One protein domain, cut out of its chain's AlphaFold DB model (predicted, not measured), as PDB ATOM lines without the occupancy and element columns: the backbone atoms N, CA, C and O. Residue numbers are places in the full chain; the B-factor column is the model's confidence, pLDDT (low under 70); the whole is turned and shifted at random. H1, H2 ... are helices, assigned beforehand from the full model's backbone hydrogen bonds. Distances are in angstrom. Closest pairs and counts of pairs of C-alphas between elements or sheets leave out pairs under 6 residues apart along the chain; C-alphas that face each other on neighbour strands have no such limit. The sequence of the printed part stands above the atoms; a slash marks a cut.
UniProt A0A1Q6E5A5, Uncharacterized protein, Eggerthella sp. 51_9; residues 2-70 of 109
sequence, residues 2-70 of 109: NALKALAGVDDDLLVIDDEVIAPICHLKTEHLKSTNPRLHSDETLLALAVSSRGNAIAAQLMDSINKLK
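Overview. This is residues 2 to 70 of the 109 residues of an uncharacterized protein of Eggerthella sp. 51_9 (UniProt A0A1Q6E5A5). What shape is this? Crossed helices follow one another in space, with H3 in the middle, H2 packed on one side of it, H4 on the other, and H1 with H5 beyond H4. What makes it up? The 69 printed residues have five named helices, H1 to H5, and no named strand: all helix. It is only just compact, close to loose, with radius of gyration of the C-alphas 12.8 A and spans 37 by 25 by 19 A.

Along the chain. Where do the helices lie? H1 is residues 2 to 8, from C-alpha 2 at (4.117, -35.474, -25.005); H2 is 19 to 32, 19.0 A long; H3 is 42 to 52, 15.3 A. What follows? H4 is 57 to 64, and H5 is 66 to 69, ending at C-alpha 69 (-1.476, -25.667, -25.326).

Arrangement. What does H1 touch? It touches H4 about perpendicular, at 90 degrees, closest C-alphas Ala 8 and Leu 62, 6.3 A; and H5, Leu 4 and Ile 66, 6.7 A. And H3? It touches H2, whose residues 21 to 25 alone take part, closest C-alphas Val 21 and Ala 48, 6.2 A; and H4, Leu 49 and Ala 59, 6.0 A. Each is a steep tilt of 47 degrees, opposite ways. Are the backbones regular in pairing? Every O i to N i+4 pair is within hydrogen-bond range in H1, H3 and H4, and 8 of 10 in H2; H5 is too short for one.

Size, cuts and confidence. How large is it? The farthest C-alphas, Gly 9 and Lys 34, are 37.5 A apart. Any cut or doubt? The printed part has no cut and no long link, and no printed residue is under 70 in pLDDT.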
ATOM      1  N   ASN A   2       4.593 -34.765 -23.806       93.81
ATOM      2  CA  ASN A   2       4.117 -35.474 -25.005       93.81
ATOM      3  C   ASN A   2       3.086 -34.669 -25.811       93.81
ATOM      4  O   ASN A   2       3.222 -34.527 -27.019       93.81
ATOM      5  N   ALA A   3       2.117 -34.028 -25.145       94.00
ATOM      6  CA  ALA A   3       1.166 -33.139 -25.822       94.00
ATOM      7  C   ALA A   3       1.860 -31.985 -26.574       94.00
ATOM      8  O   ALA A   3       1.497 -31.665 -27.701       94.00
ATOM      9  N   LEU A   4       2.896 -31.390 -25.979       95.06
ATOM     10  CA  LEU A   4       3.664 -30.315 -26.606       95.06
ATOM     11  C   LEU A   4       4.464 -30.827 -27.812       95.06
ATOM     12  O   LEU A   4       4.482 -30.164 -28.844       95.06
ATOM     13  N   LYS A   5       5.059 -32.025 -27.707       96.31
ATOM     14  CA  LYS A   5       5.722 -32.703 -28.832       96.31
ATOM     15  C   LYS A   5       4.756 -32.951 -29.987       96.31
ATOM     16  O   LYS A   5       5.038 -32.529 -31.105       96.31
ATOM     17  N   ALA A   6       3.578 -33.505 -29.700       96.31
ATOM     18  CA  ALA A   6       2.539 -33.739 -30.700       96.31
ATOM     19  C   ALA A   6       2.106 -32.439 -31.405       96.31
ATOM     20  O   ALA A   6       2.067 -32.380 -32.632       96.31
ATOM     21  N   LEU A   7       1.860 -31.361 -30.651       94.69
ATOM     22  CA  LEU A   7       1.484 -30.047 -31.201       94.69
ATOM     23  C   LEU A   7       2.614 -29.355 -31.987       94.69
ATOM     24  O   LEU A   7       2.366 -28.464 -32.811       94.69
ATOM     25  N   ALA A   8       3.865 -29.723 -31.717       95.25
ATOM     26  CA  ALA A   8       5.042 -29.226 -32.419       95.25
ATOM     27  C   ALA A   8       5.470 -30.113 -33.600       95.25
ATOM     28  O   ALA A   8       6.361 -29.704 -34.341       95.25
ATOM     29  N   GLY A   9       4.846 -31.282 -33.792       95.94
ATOM     30  CA  GLY A   9       5.250 -32.257 -34.809       95.94
ATOM     31  C   GLY A   9       6.589 -32.936 -34.499       95.94
ATOM     32  O   GLY A   9       7.319 -33.290 -35.421       95.94
ATOM     33  N   VAL A  10       6.931 -33.068 -33.217       96.38
ATOM     34  CA  VAL A  10       8.147 -33.731 -32.734       96.38
ATOM     35  C   VAL A  10       7.811 -35.166 -32.340       96.38
ATOM     36  O   VAL A  10       6.771 -35.411 -31.729       96.38
ATOM     37  N   ASP A  11       8.702 -36.096 -32.678       96.00
ATOM     38  CA  ASP A  11       8.591 -37.508 -32.306       96.00
ATOM     39  C   ASP A  11       8.515 -37.682 -30.773       96.00
ATOM     40  O   ASP A  11       9.263 -37.039 -30.025       96.00
ATOM     41  N   ASP A  12       7.605 -38.535 -30.296       93.12
ATOM     42  CA  ASP A  12       7.415 -38.766 -28.861       93.12
ATOM     43  C   ASP A  12       8.626 -39.470 -28.234       93.12
ATOM     44  O   ASP A  12       8.985 -39.148 -27.097       93.12
ATOM     45  N   ASP A  13       9.331 -40.312 -28.994       94.19
ATOM     46  CA  ASP A  13      10.493 -41.075 -28.514       94.19
ATOM     47  C   ASP A  13      11.754 -40.214 -28.358       94.19
ATOM     48  O   ASP A  13      12.727 -40.605 -27.708       94.19
ATOM     49  N   LEU A  14      11.753 -39.001 -28.915       94.06
ATOM     50  CA  LEU A  14      12.909 -38.123 -28.850       94.06
ATOM     51  C   LEU A  14      13.100 -37.538 -27.443       94.06
ATOM     52  O   LEU A  14      12.251 -36.808 -26.925       94.06
ATOM     53  N   LEU A  15      14.262 -37.763 -26.838       92.94
ATOM     54  CA  LEU A  15      14.642 -37.102 -25.588       92.94
ATOM     55  C   LEU A  15      15.018 -35.636 -25.850       92.94
ATOM     56  O   LEU A  15      15.887 -35.331 -26.662       92.94
ATOM     57  N   VAL A  16      14.325 -34.718 -25.169       94.12
ATOM     58  CA  VAL A  16      14.452 -33.260 -25.383       94.12
ATOM     59  C   VAL A  16      15.000 -32.507 -24.174       94.12
ATOM     60  O   VAL A  16      15.388 -31.349 -24.306       94.12
ATOM     61  N   ILE A  17      15.041 -33.155 -23.012       94.44
ATOM     62  CA  ILE A  17      15.686 -32.646 -21.804       94.44
ATOM     63  C   ILE A  17      16.797 -33.633 -21.472       94.44
ATOM     64  O   ILE A  17      16.525 -34.826 -21.352       94.44
ATOM     65  N   ASP A  18      18.021 -33.128 -21.376       89.69
ATOM     66  CA  ASP A  18      19.197 -33.936 -21.069       89.69
ATOM     67  C   ASP A  18      19.244 -34.307 -19.576       89.69
ATOM     68  O   ASP A  18      18.807 -33.532 -18.715       89.69
ATOM     69  N   ASP A  19      19.811 -35.470 -19.264       91.69
ATOM     70  CA  ASP A  19      20.030 -35.921 -17.890       91.69
ATOM     71  C   ASP A  19      20.931 -34.951 -17.105       91.69
ATOM     72  O   ASP A  19      20.723 -34.758 -15.904       91.69
ATOM     73  N   GLU A  20      21.860 -34.258 -17.776       93.50
ATOM     74  CA  GLU A  20      22.691 -33.196 -17.195       93.50
ATOM     75  C   GLU A  20      21.867 -31.999 -16.692       93.50
ATOM     76  O   GLU A  20      22.317 -31.266 -15.809       93.50
ATOM     77  N   VAL A  21      20.647 -31.806 -17.206       94.69
ATOM     78  CA  VAL A  21      19.711 -30.773 -16.733       94.69
ATOM     79  C   VAL A  21      18.786 -31.321 -15.647       94.69
ATOM     80  O   VAL A  21      18.494 -30.621 -14.675       94.69
ATOM     81  N   ILE A  22      18.333 -32.570 -15.774       94.88
ATOM     82  CA  ILE A  22      17.403 -33.194 -14.821       94.88
ATOM     83  C   ILE A  22      18.094 -33.469 -13.480       94.88
ATOM     84  O   ILE A  22      17.556 -33.126 -12.423       94.88
ATOM     85  N   ALA A  23      19.292 -34.061 -13.507       95.06
ATOM     86  CA  ALA A  23      19.972 -34.542 -12.307       95.06
ATOM     87  C   ALA A  23      20.248 -33.436 -11.266       95.06
ATOM     88  O   ALA A  23      19.954 -33.665 -10.088       95.06
ATOM     89  N   PRO A  24      20.716 -32.224 -11.636       95.12
ATOM     90  CA  PRO A  24      20.902 -31.136 -10.676       95.12
ATOM     91  C   PRO A  24      19.597 -30.662 -10.026       95.12
ATOM     92  O   PRO A  24      19.589 -30.347  -8.836       95.12
ATOM     93  N   ILE A  25      18.486 -30.632 -10.774       95.62
ATOM     94  CA  ILE A  25      17.177 -30.229 -10.238       95.62
ATOM     95  C   ILE A  25      16.694 -31.272  -9.226       95.62
ATOM     96  O   ILE A  25      16.298 -30.920  -8.113       95.62
ATOM     97  N   CYS A  26      16.787 -32.559  -9.570       95.19
ATOM     98  CA  CYS A  26      16.452 -33.647  -8.655       95.19
ATOM     99  C   CYS A  26      17.322 -33.613  -7.389       95.19
ATOM    100  O   CYS A  26      16.784 -33.705  -6.286       95.19
ATOM    101  N   HIS A  27      18.636 -33.414  -7.537       95.50
ATOM    102  CA  HIS A  27      19.574 -33.296  -6.418       95.50
ATOM    103  C   HIS A  27      19.229 -32.119  -5.497       95.50
ATOM    104  O   HIS A  27      19.173 -32.278  -4.279       95.50
ATOM    105  N   LEU A  28      18.915 -30.950  -6.067       95.62
ATOM    106  CA  LEU A  28      18.455 -29.791  -5.303       95.62
ATOM    107  C   LEU A  28      17.194 -30.117  -4.491       95.62
ATOM    108  O   LEU A  28      17.130 -29.810  -3.297       95.62
ATOM    109  N   LYS A  29      16.202 -30.762  -5.119       94.69
ATOM    110  CA  LYS A  29      14.945 -31.134  -4.457       94.69
ATOM    111  C   LYS A  29      15.174 -32.065  -3.274       94.69
ATOM    112  O   LYS A  29      14.615 -31.808  -2.207       94.69
ATOM    113  N   THR A  30      15.958 -33.126  -3.448       94.56
ATOM    114  CA  THR A  30      16.119 -34.150  -2.408       94.56
ATOM    115  C   THR A  30      17.094 -33.719  -1.322       94.56
ATOM    116  O   THR A  30      16.740 -33.747  -0.143       94.56
ATOM    117  N   GLU A  31      18.287 -33.252  -1.697       95.94
ATOM    118  CA  GLU A  31      19.384 -33.040  -0.746       95.94
ATOM    119  C   GLU A  31      19.307 -31.692  -0.029       95.94
ATOM    120  O   GLU A  31      19.686 -31.577   1.139       95.94
ATOM    121  N   HIS A  32      18.799 -30.655  -0.699       95.75
ATOM    122  CA  HIS A  32      18.807 -29.295  -0.154       95.75
ATOM    123  C   HIS A  32      17.421 -28.815   0.271       95.75
ATOM    124  O   HIS A  32      17.280 -28.205   1.332       95.75
ATOM    125  N   LEU A  33      16.390 -29.116  -0.522       94.38
ATOM    126  CA  LEU A  33      15.013 -28.701  -0.238       94.38
ATOM    127  C   LEU A  33      14.214 -29.748   0.549       94.38
ATOM    128  O   LEU A  33      13.077 -29.482   0.935       94.38
ATOM    129  N   LYS A  34      14.815 -30.914   0.837       91.75
ATOM    130  CA  LYS A  34      14.227 -32.002   1.638       91.75
ATOM    131  C   LYS A  34      12.889 -32.515   1.088       91.75
ATOM    132  O   LYS A  34      12.054 -33.017   1.842       91.75
ATOM    133  N   SER A  35      12.678 -32.394  -0.222       90.25
ATOM    134  CA  SER A  35      11.555 -33.031  -0.901       90.25
ATOM    135  C   SER A  35      11.743 -34.544  -0.866       90.25
ATOM    136  O   SER A  35      12.798 -35.062  -1.222       90.25
ATOM    137  N   THR A  36      10.695 -35.270  -0.490       87.88
ATOM    138  CA  THR A  36      10.683 -36.738  -0.551       87.88
ATOM    139  C   THR A  36      10.465 -37.264  -1.967       87.88
ATOM    140  O   THR A  36      10.736 -38.432  -2.235       87.88
ATOM    141  N   ASN A  37       9.970 -36.419  -2.876       86.19
ATOM    142  CA  ASN A  37       9.716 -36.780  -4.262       86.19
ATOM    143  C   ASN A  37      10.809 -36.186  -5.169       86.19
ATOM    144  O   ASN A  37      10.861 -34.958  -5.315       86.19
ATOM    145  N   PRO A  38      11.657 -37.028  -5.794       87.00
ATOM    146  CA  PRO A  38      12.680 -36.570  -6.730       87.00
ATOM    147  C   PRO A  38      12.109 -36.224  -8.109       87.00
ATOM    148  O   PRO A  38      12.805 -35.617  -8.914       87.00
ATOM    149  N   ARG A  39      10.865 -36.622  -8.416       89.62
ATOM    150  CA  ARG A  39      10.265 -36.391  -9.734       89.62
ATOM    151  C   ARG A  39      10.056 -34.903  -9.972       89.62
ATOM    152  O   ARG A  39       9.677 -34.172  -9.054       89.62
ATOM    153  N   LEU A  40      10.256 -34.491 -11.216       91.88
ATOM    154  CA  LEU A  40       9.958 -33.135 -11.641       91.88
ATOM    155  C   LEU A  40       8.447 -32.903 -11.668       91.88
ATOM    156  O   LEU A  40       7.690 -33.728 -12.184       91.88
ATOM    157  N   HIS A  41       8.028 -31.771 -11.121       90.69
ATOM    158  CA  HIS A  41       6.703 -31.221 -11.358       90.69
ATOM    159  C   HIS A  41       6.625 -30.613 -12.762       90.69
ATOM    160  O   HIS A  41       7.620 -30.489 -13.490       90.69
ATOM    161  N   SER A  42       5.409 -30.272 -13.178       92.06
ATOM    162  CA  SER A  42       5.141 -29.765 -14.521       92.06
ATOM    163  C   SER A  42       5.883 -28.451 -14.813       92.06
ATOM    164  O   SER A  42       6.369 -28.253 -15.925       92.06
ATOM    165  N   ASP A  43       6.016 -27.574 -13.820       92.19
ATOM    166  CA  ASP A  43       6.725 -26.293 -13.900       92.19
ATOM    167  C   ASP A  43       8.246 -26.482 -13.989       92.19
ATOM    168  O   ASP A  43       8.892 -25.924 -14.876       92.19
ATOM    169  N   GLU A  44       8.811 -27.340 -13.141       94.12
ATOM    170  CA  GLU A  44      10.230 -27.712 -13.166       94.12
ATOM    171  C   GLU A  44      10.612 -28.361 -14.502       94.12
ATOM    172  O   GLU A  44      11.688 -28.104 -15.041       94.12
ATOM    173  N   THR A  45       9.705 -29.148 -15.087       94.69
ATOM    174  CA  THR A  45       9.893 -29.737 -16.420       94.69
ATOM    175  C   THR A  45       9.974 -28.660 -17.508       94.69
ATOM    176  O   THR A  45      10.792 -28.768 -18.421       94.69
ATOM    177  N   LEU A  46       9.156 -27.606 -17.424       94.81
ATOM    178  CA  LEU A  46       9.217 -26.482 -18.366       94.81
ATOM    179  C   LEU A  46      10.478 -25.636 -18.169       94.81
ATOM    180  O   LEU A  46      11.071 -25.197 -19.151       94.81
ATOM    181  N   LEU A  47      10.930 -25.448 -16.927       94.69
ATOM    182  CA  LEU A  47      12.208 -24.791 -16.642       94.69
ATOM    183  C   LEU A  47      13.389 -25.592 -17.205       94.69
ATOM    184  O   LEU A  47      14.269 -25.022 -17.850       94.69
ATOM    185  N   ALA A  48      13.385 -26.913 -17.033       96.00
ATOM    186  CA  ALA A  48      14.399 -27.796 -17.601       96.00
ATOM    187  C   ALA A  48      14.404 -27.751 -19.142       96.00
ATOM    188  O   ALA A  48      15.469 -27.686 -19.764       96.00
ATOM    189  N   LEU A  49      13.222 -27.708 -19.768       95.88
ATOM    190  CA  LEU A  49      13.086 -27.499 -21.213       95.88
ATOM    191  C   LEU A  49      13.666 -26.142 -21.645       95.88
ATOM    192  O   LEU A  49      14.409 -26.078 -22.626       95.88
ATOM    193  N   ALA A  50      13.386 -25.074 -20.893       95.19
ATOM    194  CA  ALA A  50      13.906 -23.738 -21.171       95.19
ATOM    195  C   ALA A  50      15.439 -23.700 -21.123       95.19
ATOM    196  O   ALA A  50      16.066 -23.141 -22.019       95.19
ATOM    197  N   VAL A  51      16.062 -24.348 -20.136       95.38
ATOM    198  CA  VAL A  51      17.529 -24.464 -20.067       95.38
ATOM    199  C   VAL A  51      18.075 -25.278 -21.247       95.38
ATOM    200  O   VAL A  51      19.033 -24.855 -21.897       95.38
ATOM    201  N   SER A  52      17.426 -26.397 -21.577       95.06
ATOM    202  CA  SER A  52      17.829 -27.281 -22.684       95.06
ATOM    203  C   SER A  52      17.755 -26.587 -24.051       95.06
ATOM    204  O   SER A  52      18.560 -26.875 -24.939       95.06
ATOM    205  N   SER A  53      16.845 -25.619 -24.220       95.00
ATOM    206  CA  SER A  53      16.659 -24.872 -25.475       95.00
ATOM    207  C   SER A  53      17.910 -24.138 -25.972       95.00
ATOM    208  O   SER A  53      18.050 -23.906 -27.170       95.00
ATOM    209  N   ARG A  54      18.861 -23.822 -25.081       93.62
ATOM    210  CA  ARG A  54      20.122 -23.160 -25.450       93.62
ATOM    211  C   ARG A  54      21.007 -24.027 -26.352       93.62
ATOM    212  O   ARG A  54      21.720 -23.485 -27.192       93.62
ATOM    213  N   GLY A  55      21.014 -25.342 -26.133       93.00
ATOM    214  CA  GLY A  55      21.877 -26.295 -26.844       93.00
ATOM    215  C   GLY A  55      21.125 -27.259 -27.760       93.00
ATOM    216  O   GLY A  55      21.751 -27.964 -28.545       93.00
ATOM    217  N   ASN A  56      19.794 -27.289 -27.677       95.19
ATOM    218  CA  ASN A  56      18.952 -28.226 -28.406       95.19
ATOM    219  C   ASN A  56      17.871 -27.469 -29.195       95.19
ATOM    220  O   ASN A  56      16.925 -26.925 -28.623       95.19
ATOM    221  N   ALA A  57      17.998 -27.473 -30.525       95.75
ATOM    222  CA  ALA A  57      17.065 -26.795 -31.428       95.75
ATOM    223  C   ALA A  57      15.625 -27.322 -31.314       95.75
ATOM    224  O   ALA A  57      14.672 -26.566 -31.484       95.75
ATOM    225  N   ILE A  58      15.453 -28.602 -30.975       96.38
ATOM    226  CA  ILE A  58      14.132 -29.210 -30.807       96.38
ATOM    227  C   ILE A  58      13.513 -28.762 -29.481       96.38
ATOM    228  O   ILE A  58      12.333 -28.424 -29.436       96.38
ATOM    229  N   ALA A  59      14.307 -28.659 -28.412       96.56
ATOM    230  CA  ALA A  59      13.840 -28.062 -27.162       96.56
ATOM    231  C   ALA A  59      13.425 -26.589 -27.351       96.56
ATOM    232  O   ALA A  59      12.397 -26.176 -26.815       96.56
ATOM    233  N   ALA A  60      14.161 -25.819 -28.163       96.19
ATOM    234  CA  ALA A  60      13.781 -24.452 -28.534       96.19
ATOM    235  C   ALA A  60      12.459 -24.403 -29.319       96.19
ATOM    236  O   ALA A  60      11.552 -23.660 -28.951       96.19
ATOM    237  N   GLN A  61      12.288 -25.271 -30.319       96.56
ATOM    238  CA  GLN A  61      11.028 -25.402 -31.059       96.56
ATOM    239  C   GLN A  61       9.836 -25.730 -30.143       96.56
ATOM    240  O   GLN A  61       8.725 -25.226 -30.349       96.56
ATOM    241  N   LEU A  62      10.041 -26.587 -29.138       96.81
ATOM    242  CA  LEU A  62       9.007 -26.916 -28.156       96.81
ATOM    243  C   LEU A  62       8.670 -25.714 -27.270       96.81
ATOM    244  O   LEU A  62       7.486 -25.450 -27.067       96.81
ATOM    245  N   MET A  63       9.673 -24.965 -26.800       95.44
ATOM    246  CA  MET A  63       9.469 -23.723 -26.040       95.44
ATOM    247  C   MET A  63       8.615 -22.717 -26.821       95.44
ATOM    248  O   MET A  63       7.623 -22.212 -26.293       95.44
ATOM    249  N   ASP A  64       8.921 -22.508 -28.102       95.38
ATOM    250  CA  ASP A  64       8.160 -21.605 -28.978       95.38
ATOM    251  C   ASP A  64       6.727 -22.103 -29.242       95.38
ATOM    252  O   ASP A  64       5.817 -21.328 -29.550       95.38
ATOM    253  N   SER A  65       6.496 -23.408 -29.084       95.44
ATOM    254  CA  SER A  65       5.195 -24.048 -29.280       95.44
ATOM    255  C   SER A  65       4.317 -24.077 -28.024       95.44
ATOM    256  O   SER A  65       3.167 -24.503 -28.132       95.44
ATOM    257  N   ILE A  66       4.785 -23.615 -26.854       95.62
ATOM    258  CA  ILE A  66       4.029 -23.691 -25.584       95.62
ATOM    259  C   ILE A  66       2.638 -23.054 -25.702       95.62
ATOM    260  O   ILE A  66       1.660 -23.607 -25.203       95.62
ATOM    261  N   ASN A  67       2.521 -21.938 -26.427       95.31
ATOM    262  CA  ASN A  67       1.249 -21.238 -26.622       95.31
ATOM    263  C   ASN A  67       0.179 -22.086 -27.330       95.31
ATOM    264  O   ASN A  67      -1.006 -21.779 -27.217       95.31
ATOM    265  N   LYS A  68       0.564 -23.161 -28.029       96.69
ATOM    266  CA  LYS A  68      -0.379 -24.090 -28.667       96.69
ATOM    267  C   LYS A  68      -1.171 -24.929 -27.662       96.69
ATOM    268  O   LYS A  68      -2.175 -25.511 -28.047       96.69
ATOM    269  N   LEU A  69      -0.738 -24.993 -26.400       96.38
ATOM    270  CA  LEU A  69      -1.476 -25.667 -25.326       96.38
ATOM    271  C   LEU A  69      -2.717 -24.881 -24.883       96.38
ATOM    272  O   LEU A  69      -3.604 -25.432 -24.232       96.38
ATOM    273  N   LYS A  70      -2.787 -23.589 -25.218       97.69
ATOM    274  CA  LYS A  70      -3.910 -22.739 -24.842       97.69
ATOM    275  C   LYS A  70      -5.191 -23.217 -25.522       97.69
ATOM    276  O   LYS A  70      -5.253 -23.332 -26.742       97.69
TER     277      LYS A  70